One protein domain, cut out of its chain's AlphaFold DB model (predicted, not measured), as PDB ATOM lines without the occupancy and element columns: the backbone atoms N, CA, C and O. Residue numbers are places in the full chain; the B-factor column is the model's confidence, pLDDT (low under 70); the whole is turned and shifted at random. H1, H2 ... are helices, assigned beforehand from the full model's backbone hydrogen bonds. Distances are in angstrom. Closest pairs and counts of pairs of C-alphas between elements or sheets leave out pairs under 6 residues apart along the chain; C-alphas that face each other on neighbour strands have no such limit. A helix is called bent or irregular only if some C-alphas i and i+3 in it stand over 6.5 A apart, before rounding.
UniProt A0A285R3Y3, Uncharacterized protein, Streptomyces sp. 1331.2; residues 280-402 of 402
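AT A GLANCE: This is residues 280 to 402 of the 402 residues of an uncharacterized protein of Streptomyces sp. 1331.2 (UniProt A0A285R3Y3). H4 runs through the middle, bundled with H1 and H6; H2b, in a hairpin with H3, packs on it, and H5, residues 373 to 384, lies nearby. The printed part has 123 residues with helices H1 to H6, all helix. It is compact: radius of gyration of the C-alphas 13.6 A, spans 40, 34 and 27 A.

HOW THE PARTS SIT: Start at H1, residues 283 to 300, which touches H4, residues 351 to 369, C-alphas 289 and 364 closest, 5.4 A. H2, residues 306 to 331, one helix by its hydrogen bonds, is bent: C-alphas 315 and 318 are 6.9 A apart. Arm H2b, from residue 318, touches H4, C-alphas 320 and 357 closest, 4.2 A, and forms a hairpin with H3, residues 335 to 348. H2b and H3 have every O i to N i+4 pair within hydrogen-bond range.

IN THESE COORDINATES: Find C-alpha 283, where H1 begins, at (54.338, 24.199, -111.335); H6, residues 388 to 400, ends with C-alpha 400 at (50.144, -0.244, -113.127).

THE WHOLE: The printed part has no cut or long link; 18 residues have pLDDT under 70, among them residues 381 to 390.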
ATOM      1  N   SER A 280      47.211  22.929-103.684       81.62
ATOM      2  CA  SER A 280      47.606  23.424-104.996       81.62
ATOM      3  C   SER A 280      49.040  22.982-105.304       81.62
ATOM      4  O   SER A 280      49.972  23.225-104.537       81.62
ATOM      5  N   ALA A 281      49.224  22.310-106.436       86.50
ATOM      6  CA  ALA A 281      50.522  21.760-106.776       86.50
ATOM      7  C   ALA A 281      51.459  22.829-107.368       86.50
ATOM      8  O   ALA A 281      51.067  23.538-108.315       86.50
ATOM      9  N   PRO A 282      52.728  22.900-106.918       88.88
ATOM     10  CA  PRO A 282      53.766  23.674-107.585       88.88
ATOM     11  C   PRO A 282      53.837  23.353-109.078       88.88
ATOM     12  O   PRO A 282      53.518  22.243-109.528       88.88
ATOM     13  N   ARG A 283      54.269  24.335-109.874       90.56
ATOM     14  CA  ARG A 283      54.338  24.199-111.335       90.56
ATOM     15  C   ARG A 283      55.193  22.997-111.745       90.56
ATOM     16  O   ARG A 283      54.870  22.338-112.729       90.56
ATOM     17  N   GLU A 284      56.255  22.697-111.004       89.44
ATOM     18  CA  GLU A 284      57.125  21.547-111.242       89.44
ATOM     19  C   GLU A 284      56.393  20.216-111.099       89.44
ATOM     20  O   GLU A 284      56.480  19.383-111.997       89.44
ATOM     21  N   LEU A 285      55.635  20.027-110.015       90.44
ATOM     22  CA  LEU A 285      54.906  18.780-109.774       90.44
ATOM     23  C   LEU A 285      53.741  18.611-110.751       90.44
ATOM     24  O   LEU A 285      53.492  17.501-111.220       90.44
ATOM     25  N   ARG A 286      53.094  19.712-111.159       92.38
ATOM     26  CA  ARG A 286      52.110  19.689-112.255       92.38
ATOM     27  C   ARG A 286      52.730  19.289-113.588       92.38
ATOM     28  O   ARG A 286      52.145  18.484-114.303       92.38
ATOM     29  N   LYS A 287      53.916  19.802-113.930       92.44
ATOM     30  CA  LYS A 287      54.638  19.377-115.143       92.44
ATOM     31  C   LYS A 287      55.054  17.908-115.075       92.44
ATOM     32  O   LYS A 287      55.070  17.239-116.101       92.44
ATOM     33  N   LEU A 288      55.406  17.433-113.883       91.19
ATOM     34  CA  LEU A 288      55.898  16.080-113.669       91.19
ATOM     35  C   LEU A 288      54.780  15.024-113.718       91.19
ATOM     36  O   LEU A 288      54.988  13.959-114.289       91.19
ATOM     37  N   ALA A 289      53.616  15.308-113.127       91.25
ATOM     38  CA  ALA A 289      52.567  14.308-112.903       91.25
ATOM     39  C   ALA A 289      51.158  14.738-113.358       91.25
ATOM     40  O   ALA A 289      50.179  14.022-113.134       91.25
ATOM     41  N   GLY A 290      51.023  15.900-114.005       92.06
ATOM     42  CA  GLY A 290      49.751  16.404-114.523       92.06
ATOM     43  C   GLY A 290      48.698  16.538-113.425       92.06
ATOM     44  O   GLY A 290      48.931  17.181-112.399       92.06
ATOM     45  N   ARG A 291      47.548  15.879-113.622       91.44
ATOM     46  CA  ARG A 291      46.436  15.848-112.652       91.44
ATOM     47  C   ARG A 291      46.796  15.210-111.304       91.44
ATOM     48  O   ARG A 291      46.089  15.426-110.332       91.44
ATOM     49  N   PHE A 292      47.890  14.447-111.231       91.75
ATOM     50  CA  PHE A 292      48.378  13.850-109.984       91.75
ATOM     51  C   PHE A 292      49.362  14.754-109.230       91.75
ATOM     52  O   PHE A 292      49.812  14.391-108.147       91.75
ATOM     53  N   GLY A 293      49.673  15.946-109.757       90.00
ATOM     54  CA  GLY A 293      50.509  16.935-109.073       90.00
ATOM     55  C   GLY A 293      50.080  17.206-107.622       90.00
ATOM     56  O   GLY A 293      50.953  17.202-106.757       90.00
ATOM     57  N   PRO A 294      48.778  17.389-107.321       86.69
ATOM     58  CA  PRO A 294      48.309  17.596-105.949       86.69
ATOM     59  C   PRO A 294      48.571  16.400-105.017       86.69
ATOM     60  O   PRO A 294      49.010  16.597-103.893       86.69
ATOM     61  N   HIS A 295      48.447  15.162-105.509       85.56
ATOM     62  CA  HIS A 295      48.760  13.948-104.738       85.56
ATOM     63  C   HIS A 295      50.260  13.843-104.429       85.56
ATOM     64  O   HIS A 295      50.643  13.522-103.308       85.56
ATOM     65  N   LEU A 296      51.127  14.166-105.401       87.69
ATOM     66  CA  LEU A 296      52.569  14.251-105.150       87.69
ATOM     67  C   LEU A 296      52.914  15.390-104.192       87.69
ATOM     68  O   LEU A 296      53.815  15.238-103.381       87.69
ATOM     69  N   THR A 297      52.214  16.519-104.286       85.12
ATOM     70  CA  THR A 297      52.416  17.660-103.385       85.12
ATOM     71  C   THR A 297      52.089  17.248-101.960       85.12
ATOM     72  O   THR A 297      52.925  17.414-101.083       85.12
ATOM     73  N   HIS A 298      50.932  16.620-101.763       80.31
ATOM     74  CA  HIS A 298      50.494  16.084-100.482       80.31
ATOM     75  C   HIS A 298      51.449  15.021 -99.937       80.31
ATOM     76  O   HIS A 298      51.832  15.082 -98.776       80.31
ATOM     77  N   PHE A 299      51.901  14.081-100.770       83.06
ATOM     78  CA  PHE A 299      52.884  13.070-100.372       83.06
ATOM     79  C   PHE A 299      54.214  13.694 -99.924       83.06
ATOM     80  O   PHE A 299      54.714  13.390 -98.845       83.06
ATOM     81  N   LEU A 300      54.769  14.594-100.737       82.25
ATOM     82  CA  LEU A 300      56.063  15.234-100.495       82.25
ATOM     83  C   LEU A 300      56.021  16.247 -99.344       82.25
ATOM     84  O   LEU A 300      57.038  16.491 -98.704       82.25
ATOM     85  N   SER A 301      54.854  16.829 -99.067       73.00
ATOM     86  CA  SER A 301      54.632  17.677 -97.899       73.00
ATOM     87  C   SER A 301      54.088  16.909 -96.701       73.00
ATOM     88  O   SER A 301      53.728  17.547 -95.721       73.00
ATOM     89  N   THR A 302      53.961  15.577 -96.777       69.00
ATOM     90  CA  THR A 302      53.332  14.739 -95.737       69.00
ATOM     91  C   THR A 302      52.003  15.329 -95.232       69.00
ATOM     92  O   THR A 302      51.766  15.406 -94.032       69.00
ATOM     93  N   GLY A 303      51.204  15.869 -96.157       60.44
ATOM     94  CA  GLY A 303      49.914  16.521 -95.922       60.44
ATOM     95  C   GLY A 303      49.912  17.833 -95.141       60.44
ATOM     96  O   GLY A 303      48.836  18.336 -94.840       60.44
ATOM     97  N   THR A 304      51.069  18.432 -94.841       58.03
ATOM     98  CA  THR A 304      51.099  19.783 -94.257       58.03
ATOM     99  C   THR A 304      50.543  20.807 -95.244       58.03
ATOM    100  O   THR A 304      50.705  20.631 -96.456       58.03
ATOM    101  N   THR A 305      49.987  21.904 -94.733       65.06
ATOM    102  CA  THR A 305      49.470  23.038 -95.515       65.06
ATOM    103  C   THR A 305      50.229  24.335 -95.185       65.06
ATOM    104  O   THR A 305      51.124  24.361 -94.335       65.06
ATOM    105  N   GLY A 306      49.929  25.419 -95.908       70.31
ATOM    106  CA  GLY A 306      50.448  26.755 -95.594       70.31
ATOM    107  C   GLY A 306      51.983  26.884 -95.676       70.31
ATOM    108  O   GLY A 306      52.608  26.302 -96.568       70.31
ATOM    109  N   PRO A 307      52.621  27.664 -94.783       62.50
ATOM    110  CA  PRO A 307      54.072  27.879 -94.803       62.50
ATOM    111  C   PRO A 307      54.897  26.603 -94.591       62.50
ATOM    112  O   PRO A 307      55.965  26.452 -95.184       62.50
ATOM    113  N   GLU A 308      54.407  25.656 -93.786       55.16
ATOM    114  CA  GLU A 308      55.123  24.400 -93.535       55.16
ATOM    115  C   GLU A 308      55.207  23.539 -94.797       55.16
ATOM    116  O   GLU A 308      56.273  23.010 -95.125       55.16
ATOM    117  N   GLN A 309      54.120  23.484 -95.569       75.12
ATOM    118  CA  GLN A 309      54.124  22.839 -96.876       75.12
ATOM    119  C   GLN A 309      55.195  23.413 -97.795       75.12
ATOM    120  O   GLN A 309      55.926  22.663 -98.443       75.12
ATOM    121  N   GLN A 310      55.287  24.741 -97.865       72.12
ATOM    122  CA  GLN A 310      56.247  25.413 -98.733       72.12
ATOM    123  C   GLN A 310      57.683  25.066 -98.340       72.12
ATOM    124  O   GLN A 310      58.491  24.762 -99.216       72.12
ATOM    125  N   LEU A 311      57.982  25.034 -97.038       68.44
ATOM    126  CA  LEU A 311      59.295  24.647 -96.518       68.44
ATOM    127  C   LEU A 311      59.644  23.192 -96.862       68.44
ATOM    128  O   LEU A 311      60.724  22.929 -97.394       68.44
ATOM    129  N   ARG A 312      58.720  22.247 -96.638       71.81
ATOM    130  CA  ARG A 312      58.939  20.826 -96.970       71.81
ATOM    131  C   ARG A 312      59.155  20.618 -98.464       71.81
ATOM    132  O   ARG A 312      60.096  19.941 -98.875       71.81
ATOM    133  N   LEU A 313      58.322  21.252 -99.288       81.62
ATOM    134  CA  LEU A 313      58.456  21.189-100.740       81.62
ATOM    135  C   LEU A 313      59.780  21.809-101.205       81.62
ATOM    136  O   LEU A 313      60.454  21.225-102.052       81.62
ATOM    137  N   ALA A 314      60.194  22.940-100.634       79.38
ATOM    138  CA  ALA A 314      61.480  23.558-100.948       79.38
ATOM    139  C   ALA A 314      62.664  22.628-100.627       79.38
ATOM    140  O   ALA A 314      63.613  22.563-101.410       79.38
ATOM    141  N   ALA A 315      62.583  21.860 -99.535       75.62
ATOM    142  CA  ALA A 315      63.610  20.893 -99.154       75.62
ATOM    143  C   ALA A 315      63.664  19.665-100.088       75.62
ATOM    144  O   ALA A 315      64.747  19.204-100.452       75.62
ATOM    145  N   VAL A 316      62.509  19.138-100.513       84.00
ATOM    146  CA  VAL A 316      62.425  17.856-101.246       84.00
ATOM    147  C   VAL A 316      62.454  18.005-102.774       84.00
ATOM    148  O   VAL A 316      62.958  17.124-103.474       84.00
ATOM    149  N   LEU A 317      61.974  19.120-103.339       89.62
ATOM    150  CA  LEU A 317      61.896  19.315-104.796       89.62
ATOM    151  C   LEU A 317      63.252  19.221-105.522       89.62
ATOM    152  O   LEU A 317      63.294  18.624-106.604       89.62
ATOM    153  N   PRO A 318      64.373  19.746-104.983       90.88
ATOM    154  CA  PRO A 318      65.688  19.535-105.584       90.88
ATOM    155  C   PRO A 318      66.068  18.049-105.678       90.88
ATOM    156  O   PRO A 318      66.595  17.621-106.707       90.88
ATOM    157  N   ALA A 319      65.742  17.253-104.653       89.56
ATOM    158  CA  ALA A 319      65.971  15.810-104.658       89.56
ATOM    159  C   ALA A 319      65.078  15.100-105.689       89.56
ATOM    160  O   ALA A 319      65.566  14.248-106.428       89.56
ATOM    161  N   VAL A 320      63.802  15.495-105.814       92.56
ATOM    162  CA  VAL A 320      62.871  14.949-106.826       92.56
ATOM    163  C   VAL A 320      63.414  15.151-108.241       92.56
ATOM    164  O   VAL A 320      63.381  14.224-109.047       92.56
ATOM    165  N   ARG A 321      63.959  16.335-108.558       93.75
ATOM    166  CA  ARG A 321      64.538  16.619-109.886       93.75
ATOM    167  C   ARG A 321      65.698  15.672-110.209       93.75
ATOM    168  O   ARG A 321      65.687  15.030-111.256       93.75
ATOM    169  N   LEU A 322      66.642  15.523-109.278       94.25
ATOM    170  CA  LEU A 322      67.772  14.601-109.430       94.25
ATOM    171  C   LEU A 322      67.322  13.136-109.521       94.25
ATOM    172  O   LEU A 322      67.863  12.371-110.319       94.25
ATOM    173  N   ALA A 323      66.303  12.742-108.752       93.00
ATOM    174  CA  ALA A 323      65.732  11.400-108.808       93.00
ATOM    175  C   ALA A 323      65.046  11.112-110.157       93.00
ATOM    176  O   ALA A 323      65.181  10.011-110.690       93.00
ATOM    177  N   VAL A 324      64.366  12.095-110.757       93.50
ATOM    178  CA  VAL A 324      63.789  11.971-112.108       93.50
ATOM    179  C   VAL A 324      64.881  11.742-113.152       93.50
ATOM    180  O   VAL A 324      64.735  10.868-114.012       93.50
ATOM    181  N   ASP A 325      65.986  12.480-113.076       94.44
ATOM    182  CA  ASP A 325      67.106  12.301-114.003       94.44
ATOM    183  C   ASP A 325      67.813  10.956-113.798       94.44
ATOM    184  O   ASP A 325      68.169  10.298-114.780       94.44
ATOM    185  N   LEU A 326      67.912  10.488-112.549       94.00
ATOM    186  CA  LEU A 326      68.405   9.150-112.221       94.00
ATOM    187  C   LEU A 326      67.541   8.066-112.879       94.00
ATOM    188  O   LEU A 326      68.064   7.231-113.614       94.00
ATOM    189  N   VAL A 327      66.218   8.111-112.687       90.81
ATOM    190  CA  VAL A 327      65.283   7.139-113.282       90.81
ATOM    191  C   VAL A 327      65.353   7.167-114.815       90.81
ATOM    192  O   VAL A 327      65.315   6.124-115.471       90.81
ATOM    193  N   ARG A 328      65.519   8.352-115.422       91.31
ATOM    194  CA  ARG A 328      65.721   8.485-116.875       91.31
ATOM    195  C   ARG A 328      67.043   7.882-117.343       91.31
ATOM    196  O   ARG A 328      67.070   7.289-118.421       91.31
ATOM    197  N   ALA A 329      68.128   8.074-116.595       91.69
ATOM    198  CA  ALA A 329      69.433   7.502-116.908       91.69
ATOM    199  C   ALA A 329      69.407   5.971-116.821       91.69
ATOM    200  O   ALA A 329      69.812   5.326-117.789       91.69
ATOM    201  N   ASP A 330      68.847   5.414-115.741       89.69
ATOM    202  CA  ASP A 330      68.679   3.966-115.549       89.69
ATOM    203  C   ASP A 330      67.870   3.354-116.705       89.69
ATOM    204  O   ASP A 330      68.315   2.400-117.341       89.69
ATOM    205  N   ARG A 331      66.738   3.965-117.080       87.56
ATOM    206  CA  ARG A 331      65.908   3.488-118.201       87.56
ATOM    207  C   ARG A 331      66.630   3.503-119.553       87.56
ATOM    208  O   ARG A 331      66.354   2.665-120.401       87.56
ATOM    209  N   LYS A 332      67.521   4.471-119.773       91.31
ATOM    210  CA  LYS A 332      68.321   4.582-121.005       91.31
ATOM    211  C   LYS A 332      69.581   3.702-120.984       91.31
ATOM    212  O   LYS A 332      70.385   3.818-121.901       91.31
ATOM    213  N   GLY A 333      69.804   2.896-119.940       91.75
ATOM    214  CA  GLY A 333      71.025   2.096-119.790       91.75
ATOM    215  C   GLY A 333      72.292   2.928-119.547       91.75
ATOM    216  O   GLY A 333      73.404   2.453-119.755       91.75
ATOM    217  N   ARG A 334      72.164   4.191-119.110       95.75
ATOM    218  CA  ARG A 334      73.303   5.097-118.865       95.75
ATOM    219  C   ARG A 334      73.881   4.876-117.463       95.75
ATOM    220  O   ARG A 334      73.785   5.744-116.596       95.75
ATOM    221  N   HIS A 335      74.477   3.706-117.236       93.44
ATOM    222  CA  HIS A 335      74.891   3.239-115.904       93.44
ATOM    223  C   HIS A 335      75.868   4.175-115.172       93.44
ATOM    224  O   HIS A 335      75.700   4.415-113.977       93.44
ATOM    225  N   ALA A 336      76.853   4.750-115.872       95.56
ATOM    226  CA  ALA A 336      77.823   5.669-115.265       95.56
ATOM    227  C   ALA A 336      77.164   6.965-114.751       95.56
ATOM    228  O   ALA A 336      77.445   7.430-113.646       95.56
ATOM    229  N   GLU A 337      76.231   7.525-115.524       96.69
ATOM    230  CA  GLU A 337      75.475   8.718-115.135       96.69
ATOM    231  C   GLU A 337      74.526   8.424-113.971       96.69
ATOM    232  O   GLU A 337      74.459   9.204-113.020       96.69
ATOM    233  N   ALA A 338      73.851   7.272-114.002       93.44
ATOM    234  CA  ALA A 338      73.003   6.826-112.905       93.44
ATOM    235  C   ALA A 338      73.796   6.626-111.601       93.44
ATOM    236  O   ALA A 338      73.354   7.046-110.530       93.44
ATOM    237  N   ALA A 339      74.995   6.040-111.672       93.94
ATOM    238  CA  ALA A 339      75.876   5.892-110.515       93.94
ATOM    239  C   ALA A 339      76.275   7.256-109.924       93.94
ATOM    240  O   ALA A 339      76.175   7.449-108.710       93.94
ATOM    241  N   ARG A 340      76.636   8.226-110.779       97.75
ATOM    242  CA  ARG A 340      76.961   9.599-110.363       97.75
ATOM    243  C   ARG A 340      75.781  10.286-109.671       97.75
ATOM    244  O   ARG A 340      75.949  10.815-108.576       97.75
ATOM    245  N   LEU A 341      74.592  10.248-110.276       96.00
ATOM    246  CA  LEU A 341      73.384  10.867-109.714       96.00
ATOM    247  C   LEU A 341      72.990  10.234-108.372       96.00
ATOM    248  O   LEU A 341      72.613  10.937-107.439       96.00
ATOM    249  N   ARG A 342      73.135   8.910-108.237       94.19
ATOM    250  CA  ARG A 342      72.880   8.193-106.980       94.19
ATOM    251  C   ARG A 342      73.854   8.598-105.871       94.19
ATOM    252  O   ARG A 342      73.431   8.749-104.727       94.19
ATOM    253  N   ALA A 343      75.136   8.774-106.194       93.06
ATOM    254  CA  ALA A 343      76.133   9.261-105.241       93.06
ATOM    255  C   ALA A 343      75.855  10.716-104.826       93.06
ATOM    256  O   ALA A 343      75.915  11.040-103.641       93.06
ATOM    257  N   GLU A 344      75.489  11.575-105.780       95.56
ATOM    258  CA  GLU A 344      75.142  12.968-105.501       95.56
ATOM    259  C   GLU A 344      73.922  13.083-104.579       95.56
ATOM    260  O   GLU A 344      73.969  13.829-103.602       95.56
ATOM    261  N   LEU A 345      72.867  12.312-104.853       90.69
ATOM    262  CA  LEU A 345      71.679  12.229-104.007       90.69
ATOM    263  C   LEU A 345      72.055  11.864-102.562       90.69
ATOM    264  O   LEU A 345      71.761  12.628-101.646       90.69
ATOM    265  N   ARG A 346      72.784  10.756-102.365       89.62
ATOM    266  CA  ARG A 346      73.220  10.280-101.035       89.62
ATOM    267  C   ARG A 346      74.072  11.280-100.264       89.62
ATOM    268  O   ARG A 346      74.019  11.296 -99.044       89.62
ATOM    269  N   ARG A 347      74.872  12.082-100.966       90.12
ATOM    270  CA  ARG A 347      75.731  13.091-100.342       90.12
ATOM    271  C   ARG A 347      74.954  14.333 -99.909       90.12
ATOM    272  O   ARG A 347      75.329  14.966 -98.932       90.12
ATOM    273  N   ARG A 348      73.950  14.743-100.689       86.94
ATOM    274  CA  ARG A 348      73.299  16.056-100.541       86.94
ATOM    275  C   ARG A 348      72.046  16.038 -99.684       86.94
ATOM    276  O   ARG A 348      71.682  17.087 -99.165       86.94
ATOM    277  N   PHE A 349      71.363  14.904 -99.604       82.25
ATOM    278  CA  PHE A 349      70.068  14.831 -98.950       82.25
ATOM    279  C   PHE A 349      70.046  13.701 -97.926       82.25
ATOM    280  O   PHE A 349      70.614  12.636 -98.186       82.25
ATOM    281  N   PRO A 350      69.356  13.908 -96.795       73.19
ATOM    282  CA  PRO A 350      69.133  12.854 -95.821       73.19
ATOM    283  C   PRO A 350      68.336  11.715 -96.465       73.19
ATOM    284  O   PRO A 350      67.516  11.930 -97.369       73.19
ATOM    285  N   ARG A 351      68.578  10.486 -96.004       74.12
ATOM    286  CA  ARG A 351      68.000   9.267 -96.592       74.12
ATOM    287  C   ARG A 351      66.470   9.335 -96.756       74.12
ATOM    288  O   ARG A 351      65.995   8.947 -97.824       74.12
ATOM    289  N   PRO A 352      65.698   9.879 -95.804       65.50
ATOM    290  CA  PRO A 352      64.253  10.013 -95.961       65.50
ATOM    291  C   PRO A 352      63.802  10.859 -97.165       65.50
ATOM    292  O   PRO A 352      62.906  10.460 -97.913       65.50
ATOM    293  N   ILE A 353      64.458  12.001 -97.406       75.31
ATOM    294  CA  ILE A 353      64.184  12.871 -98.565       75.31
ATOM    295  C   ILE A 353      64.473  12.118 -99.867       75.31
ATOM    296  O   ILE A 353      63.749  12.267-100.853       75.31
ATOM    297  N   LEU A 354      65.509  11.276 -99.870       81.81
ATOM    298  CA  LEU A 354      65.863  10.452-101.024       81.81
ATOM    299  C   LEU A 354      64.800   9.414-101.353       81.81
ATOM    300  O   LEU A 354      64.476   9.241-102.526       81.81
ATOM    301  N   GLU A 355      64.261   8.735-100.344       81.06
ATOM    302  CA  GLU A 355      63.227   7.716-100.526       81.06
ATOM    303  C   GLU A 355      61.946   8.336-101.104       81.06
ATOM    304  O   GLU A 355      61.457   7.874-102.140       81.06
ATOM    305  N   GLN A 356      61.476   9.455-100.540       82.00
ATOM    306  CA  GLN A 356      60.329  10.195-101.078       82.00
ATOM    307  C   GLN A 356      60.563  10.686-102.511       82.00
ATOM    308  O   GLN A 356      59.729  10.480-103.400       82.00
ATOM    309  N   ALA A 357      61.714  11.317-102.759       87.50
ATOM    310  CA  ALA A 357      62.071  11.827-104.074       87.50
ATOM    311  C   ALA A 357      62.106  10.715-105.128       87.50
ATOM    312  O   ALA A 357      61.631  10.900-106.252       87.50
ATOM    313  N   TYR A 358      62.634   9.548-104.757       88.44
ATOM    314  CA  TYR A 358      62.726   8.394-105.638       88.44
ATOM    315  C   TYR A 358      61.358   7.781-105.946       88.44
ATOM    316  O   TYR A 358      61.075   7.477-107.105       88.44
ATOM    317  N   VAL A 359      60.476   7.668-104.950       87.62
ATOM    318  CA  VAL A 359      59.092   7.203-105.135       87.62
ATOM    319  C   VAL A 359      58.317   8.145-106.057       87.62
ATOM    320  O   VAL A 359      57.707   7.688-107.026       87.62
ATOM    321  N   ALA A 360      58.404   9.459-105.828       89.81
ATOM    322  CA  ALA A 360      57.768  10.455-106.689       89.81
ATOM    323  C   ALA A 360      58.287  10.375-108.137       89.81
ATOM    324  O   ALA A 360      57.498  10.396-109.086       89.81
ATOM    325  N   ALA A 361      59.605  10.227-108.317       90.94
ATOM    326  CA  ALA A 361      60.229  10.084-109.629       90.94
ATOM    327  C   ALA A 361      59.801   8.799-110.359       90.94
ATOM    328  O   ALA A 361      59.479   8.851-111.549       90.94
ATOM    329  N   LEU A 362      59.762   7.657-109.663       88.94
ATOM    330  CA  LEU A 362      59.324   6.376-110.226       88.94
ATOM    331  C   LEU A 362      57.853   6.401-110.635       88.94
ATOM    332  O   LEU A 362      57.524   5.962-111.736       88.94
ATOM    333  N   LEU A 363      56.974   6.936-109.786       88.75
ATOM    334  CA  LEU A 363      55.552   7.042-110.105       88.75
ATOM    335  C   LEU A 363      55.325   7.969-111.303       88.75
ATOM    336  O   LEU A 363      54.575   7.620-112.214       88.75
ATOM    337  N   ALA A 364      56.009   9.116-111.358       88.88
ATOM    338  CA  ALA A 364      55.915  10.031-112.493       88.88
ATOM    339  C   ALA A 364      56.426   9.405-113.802       88.88
ATOM    340  O   ALA A 364      55.802   9.549-114.858       88.88
ATOM    341  N   ALA A 365      57.531   8.655-113.738       86.81
ATOM    342  CA  ALA A 365      58.014   7.883-114.877       86.81
ATOM    343  C   ALA A 365      56.991   6.815-115.303       86.81
ATOM    344  O   ALA A 365      56.701   6.697-116.495       86.81
ATOM    345  N   GLY A 366      56.387   6.120-114.334       85.94
ATOM    346  CA  GLY A 366      55.347   5.113-114.537       85.94
ATOM    347  C   GLY A 366      54.119   5.638-115.274       85.94
ATOM    348  O   GLY A 366      53.653   5.008-116.222       85.94
ATOM    349  N   LEU A 367      53.652   6.839-114.922       86.38
ATOM    350  CA  LEU A 367      52.537   7.500-115.611       86.38
ATOM    351  C   LEU A 367      52.796   7.727-117.106       86.38
ATOM    352  O   LEU A 367      51.851   7.768-117.892       86.38
ATOM    353  N   THR A 368      54.057   7.900-117.504       85.00
ATOM    354  CA  THR A 368      54.410   8.215-118.895       85.00
ATOM    355  C   THR A 368      54.816   6.965-119.673       85.00
ATOM    356  O   THR A 368      54.449   6.817-120.838       85.00
ATOM    357  N   HIS A 369      55.567   6.065-119.039       83.75
ATOM    358  CA  HIS A 369      56.352   5.036-119.719       83.75
ATOM    359  C   HIS A 369      56.263   3.635-119.093       83.75
ATOM    360  O   HIS A 369      56.994   2.754-119.535       83.75
ATOM    361  N   GLY A 370      55.423   3.440-118.073       82.94
ATOM    362  CA  GLY A 370      55.401   2.212-117.277       82.94
ATOM    363  C   GLY A 370      56.535   2.167-116.244       82.94
ATOM    364  O   GLY A 370      57.574   2.822-116.381       82.94
ATOM    365  N   ILE A 371      56.307   1.442-115.147       80.88
ATOM    366  CA  ILE A 371      57.297   1.276-114.072       80.88
ATOM    367  C   ILE A 371      58.192   0.086-114.430       80.88
ATOM    368  O   ILE A 371      57.657  -1.009-114.625       80.88
ATOM    369  N   PRO A 372      59.531   0.241-114.488       76.75
ATOM    370  CA  PRO A 372      60.395  -0.883-114.821       76.75
ATOM    371  C   PRO A 372      60.228  -2.034-113.809       76.75
ATOM    372  O   PRO A 372      60.127  -1.763-112.606       76.75
ATOM    373  N   PRO A 373      60.250  -3.310-114.246       77.19
ATOM    374  CA  PRO A 373      60.009  -4.458-113.366       77.19
ATOM    375  C   PRO A 373      60.911  -4.492-112.125       77.19
ATOM    376  O   PRO A 373      60.430  -4.728-111.021       77.19
ATOM    377  N   SER A 374      62.190  -4.136-112.284       73.75
ATOM    378  CA  SER A 374      63.195  -4.068-111.208       73.75
ATOM    379  C   SER A 374      62.873  -3.063-110.090       73.75
ATOM    380  O   SER A 374      63.465  -3.126-109.009       73.75
ATOM    381  N   HIS A 375      61.961  -2.121-110.341       78.44
ATOM    382  CA  HIS A 375      61.534  -1.098-109.386       78.44
ATOM    383  C   HIS A 375      60.113  -1.320-108.864       78.44
ATOM    384  O   HIS A 375      59.765  -0.756-107.828       78.44
ATOM    385  N   ARG A 376      59.307  -2.149-109.539       78.00
ATOM    386  CA  ARG A 376      57.908  -2.403-109.175       78.00
ATOM    387  C   ARG A 376      57.794  -3.043-107.792       78.00
ATOM    388  O   ARG A 376      57.026  -2.558-106.973       78.00
ATOM    389  N   GLU A 377      58.583  -4.075-107.512       73.06
ATOM    390  CA  GLU A 377      58.551  -4.777-106.222       73.06
ATOM    391  C   GLU A 377      58.969  -3.865-105.060       73.06
ATOM    392  O   GLU A 377      58.266  -3.768-104.060       73.06
ATOM    393  N   LYS A 378      60.049  -3.095-105.233       71.75
ATOM    394  CA  LYS A 378      60.516  -2.125-104.225       71.75
ATOM    395  C   LYS A 378      59.479  -1.047-103.939       71.75
ATOM    396  O   LYS A 378      59.295  -0.660-102.791       71.75
ATOM    397  N   LEU A 379      58.805  -0.569-104.984       74.94
ATOM    398  CA  LEU A 379      57.732   0.401-104.847       74.94
ATOM    399  C   LEU A 379      56.529  -0.207-104.112       74.94
ATOM    400  O   LEU A 379      55.999   0.440-103.221       74.94
ATOM    401  N   ILE A 380      56.133  -1.444-104.427       71.50
ATOM    402  CA  ILE A 380      55.043  -2.143-103.726       71.50
ATOM    403  C   ILE A 380      55.371  -2.318-102.242       71.50
ATOM    404  O   ILE A 380      54.544  -1.974-101.406       71.50
ATOM    405  N   VAL A 381      56.576  -2.790-101.910       65.56
ATOM    406  CA  VAL A 381      57.016  -2.964-100.515       65.56
ATOM    407  C   VAL A 381      57.008  -1.629 -99.767       65.56
ATOM    408  O   VAL A 381      56.478  -1.549 -98.662       65.56
ATOM    409  N   TYR A 382      57.527  -0.562-100.383       67.50
ATOM    410  CA  TYR A 382      57.501   0.778 -99.792       67.50
ATOM    411  C   TYR A 382      56.069   1.270 -99.544       67.50
ATOM    412  O   TYR A 382      55.754   1.783 -98.474       67.50
ATOM    413  N   LEU A 383      55.182   1.111-100.526       66.75
ATOM    414  CA  LEU A 383      53.797   1.564-100.424       66.75
ATOM    415  C   LEU A 383      53.002   0.738 -99.407       66.75
ATOM    416  O   LEU A 383      52.230   1.304 -98.648       66.75
ATOM    417  N   ALA A 384      53.225  -0.574 -99.329       60.19
ATOM    418  CA  ALA A 384      52.578  -1.429 -98.336       60.19
ATOM    419  C   ALA A 384      52.980  -1.069 -96.895       60.19
ATOM    420  O   ALA A 384      52.184  -1.230 -95.975       60.19
ATOM    421  N   GLY A 385      54.204  -0.569 -96.703       53.34
ATOM    422  CA  GLY A 385      54.729  -0.161 -95.402       53.34
ATOM    423  C   GLY A 385      54.522   1.313 -95.054       53.34
ATOM    424  O   GLY A 385      54.974   1.737 -93.993       53.34
ATOM    425  N   THR A 386      53.891   2.114 -95.923       54.91
ATOM    426  CA  THR A 386      53.740   3.555 -95.689       54.91
ATOM    427  C   THR A 386      52.289   4.013 -95.840       54.91
ATOM    428  O   THR A 386      51.651   3.722 -96.850       54.91
ATOM    429  N   PRO A 387      51.767   4.827 -94.905       52.50
ATOM    430  CA  PRO A 387      50.450   5.461 -95.041       52.50
ATOM    431  C   PRO A 387      50.293   6.259 -96.348       52.50
ATOM    432  O   PRO A 387      49.197   6.388 -96.892       52.50
ATOM    433  N   ALA A 388      51.415   6.729 -96.906       57.56
ATOM    434  CA  ALA A 388      51.510   7.385 -98.206       57.56
ATOM    435  C   ALA A 388      50.889   6.596 -99.374       57.56
ATOM    436  O   ALA A 388      50.546   7.206-100.390       57.56
ATOM    437  N   ALA A 389      50.730   5.271 -99.248       62.69
ATOM    438  CA  ALA A 389      50.019   4.458-100.229       62.69
ATOM    439  C   ALA A 389      48.644   5.028-100.565       62.69
ATOM    440  O   ALA A 389      48.330   5.128-101.747       62.69
ATOM    441  N   GLU A 390      47.859   5.438 -99.567       65.38
ATOM    442  CA  GLU A 390      46.472   5.877 -99.757       65.38
ATOM    443  C   GLU A 390      46.371   7.071-100.711       65.38
ATOM    444  O   GLU A 390      45.637   7.023-101.697       65.38
ATOM    445  N   VAL A 391      47.195   8.096-100.497       71.25
ATOM    446  CA  VAL A 391      47.228   9.303-101.339       71.25
ATOM    447  C   VAL A 391      47.796   8.996-102.727       71.25
ATOM    448  O   VAL A 391      47.428   9.614-103.721       71.25
ATOM    449  N   LEU A 392      48.692   8.018-102.842       81.38
ATOM    450  CA  LEU A 392      49.297   7.659-104.123       81.38
ATOM    451  C   LEU A 392      48.478   6.616-104.903       81.38
ATOM    452  O   LEU A 392      48.762   6.407-106.087       81.38
ATOM    453  N   LYS A 393      47.444   5.995-104.305       80.50
ATOM    454  CA  LYS A 393      46.612   4.938-104.921       80.50
ATOM    455  C   LYS A 393      46.127   5.289-106.329       80.50
ATOM    456  O   LYS A 393      46.331   4.463-107.225       80.50
ATOM    457  N   PRO A 394      45.552   6.483-106.589       82.81
ATOM    458  CA  PRO A 394      45.075   6.829-107.928       82.81
ATOM    459  C   PRO A 394      46.198   6.821-108.972       82.81
ATOM    460  O   PRO A 394      46.009   6.401-110.116       82.81
ATOM    461  N   MET A 395      47.391   7.261-108.569       86.31
ATOM    462  CA  MET A 395      48.568   7.344-109.425       86.31
ATOM    463  C   MET A 395      49.158   5.954-109.692       86.31
ATOM    464  O   MET A 395      49.462   5.625-110.839       86.31
ATOM    465  N   ILE A 396      49.244   5.115-108.654       82.94
ATOM    466  CA  ILE A 396      49.688   3.717-108.743       82.94
ATOM    467  C   ILE A 396      48.768   2.922-109.667       82.94
ATOM    468  O   ILE A 396      49.253   2.225-110.554       82.94
ATOM    469  N   ALA A 397      47.449   3.064-109.513       83.25
ATOM    470  CA  ALA A 397      46.467   2.361-110.334       83.25
ATOM    471  C   ALA A 397      46.616   2.688-111.829       83.25
ATOM    472  O   ALA A 397      46.471   1.805-112.672       83.25
ATOM    473  N   VAL A 398      46.936   3.941-112.172       85.75
ATOM    474  CA  VAL A 398      47.203   4.337-113.564       85.75
ATOM    475  C   VAL A 398      48.565   3.843-114.041       85.75
ATOM    476  O   VAL A 398      48.660   3.331-115.154       85.75
ATOM    477  N   ALA A 399      49.604   3.963-113.216       84.00
ATOM    478  CA  ALA A 399      50.947   3.515-113.565       84.00
ATOM    479  C   ALA A 399      51.047   1.985-113.713       84.00
ATOM    480  O   ALA A 399      51.883   1.511-114.469       84.00
ATOM    481  N   ALA A 400      50.200   1.215-113.025       79.38
ATOM    482  CA  ALA A 400      50.144  -0.244-113.127       79.38
ATOM    483  C   ALA A 400      49.456  -0.751-114.407       79.38
ATOM    484  O   ALA A 400      49.705  -1.884-114.812       79.38
ATOM    485  N   ARG A 401      48.593   0.071-115.026       81.31
ATOM    486  CA  ARG A 401      47.902  -0.236-116.295       81.31
ATOM    487  C   ARG A 401      48.750   0.060-117.537       81.31
ATOM    488  O   ARG A 401      48.319  -0.272-118.639       81.31
ATOM    489  N   ARG A 402      49.890   0.731-117.369       76.88
ATOM    490  CA  ARG A 402      50.883   1.012-118.413       76.88
ATOM    491  C   ARG A 402      52.071   0.082-118.247       76.88
ATOM    492  O   ARG A 402      52.646  -0.271-119.295       76.88
TER     493      ARG A 402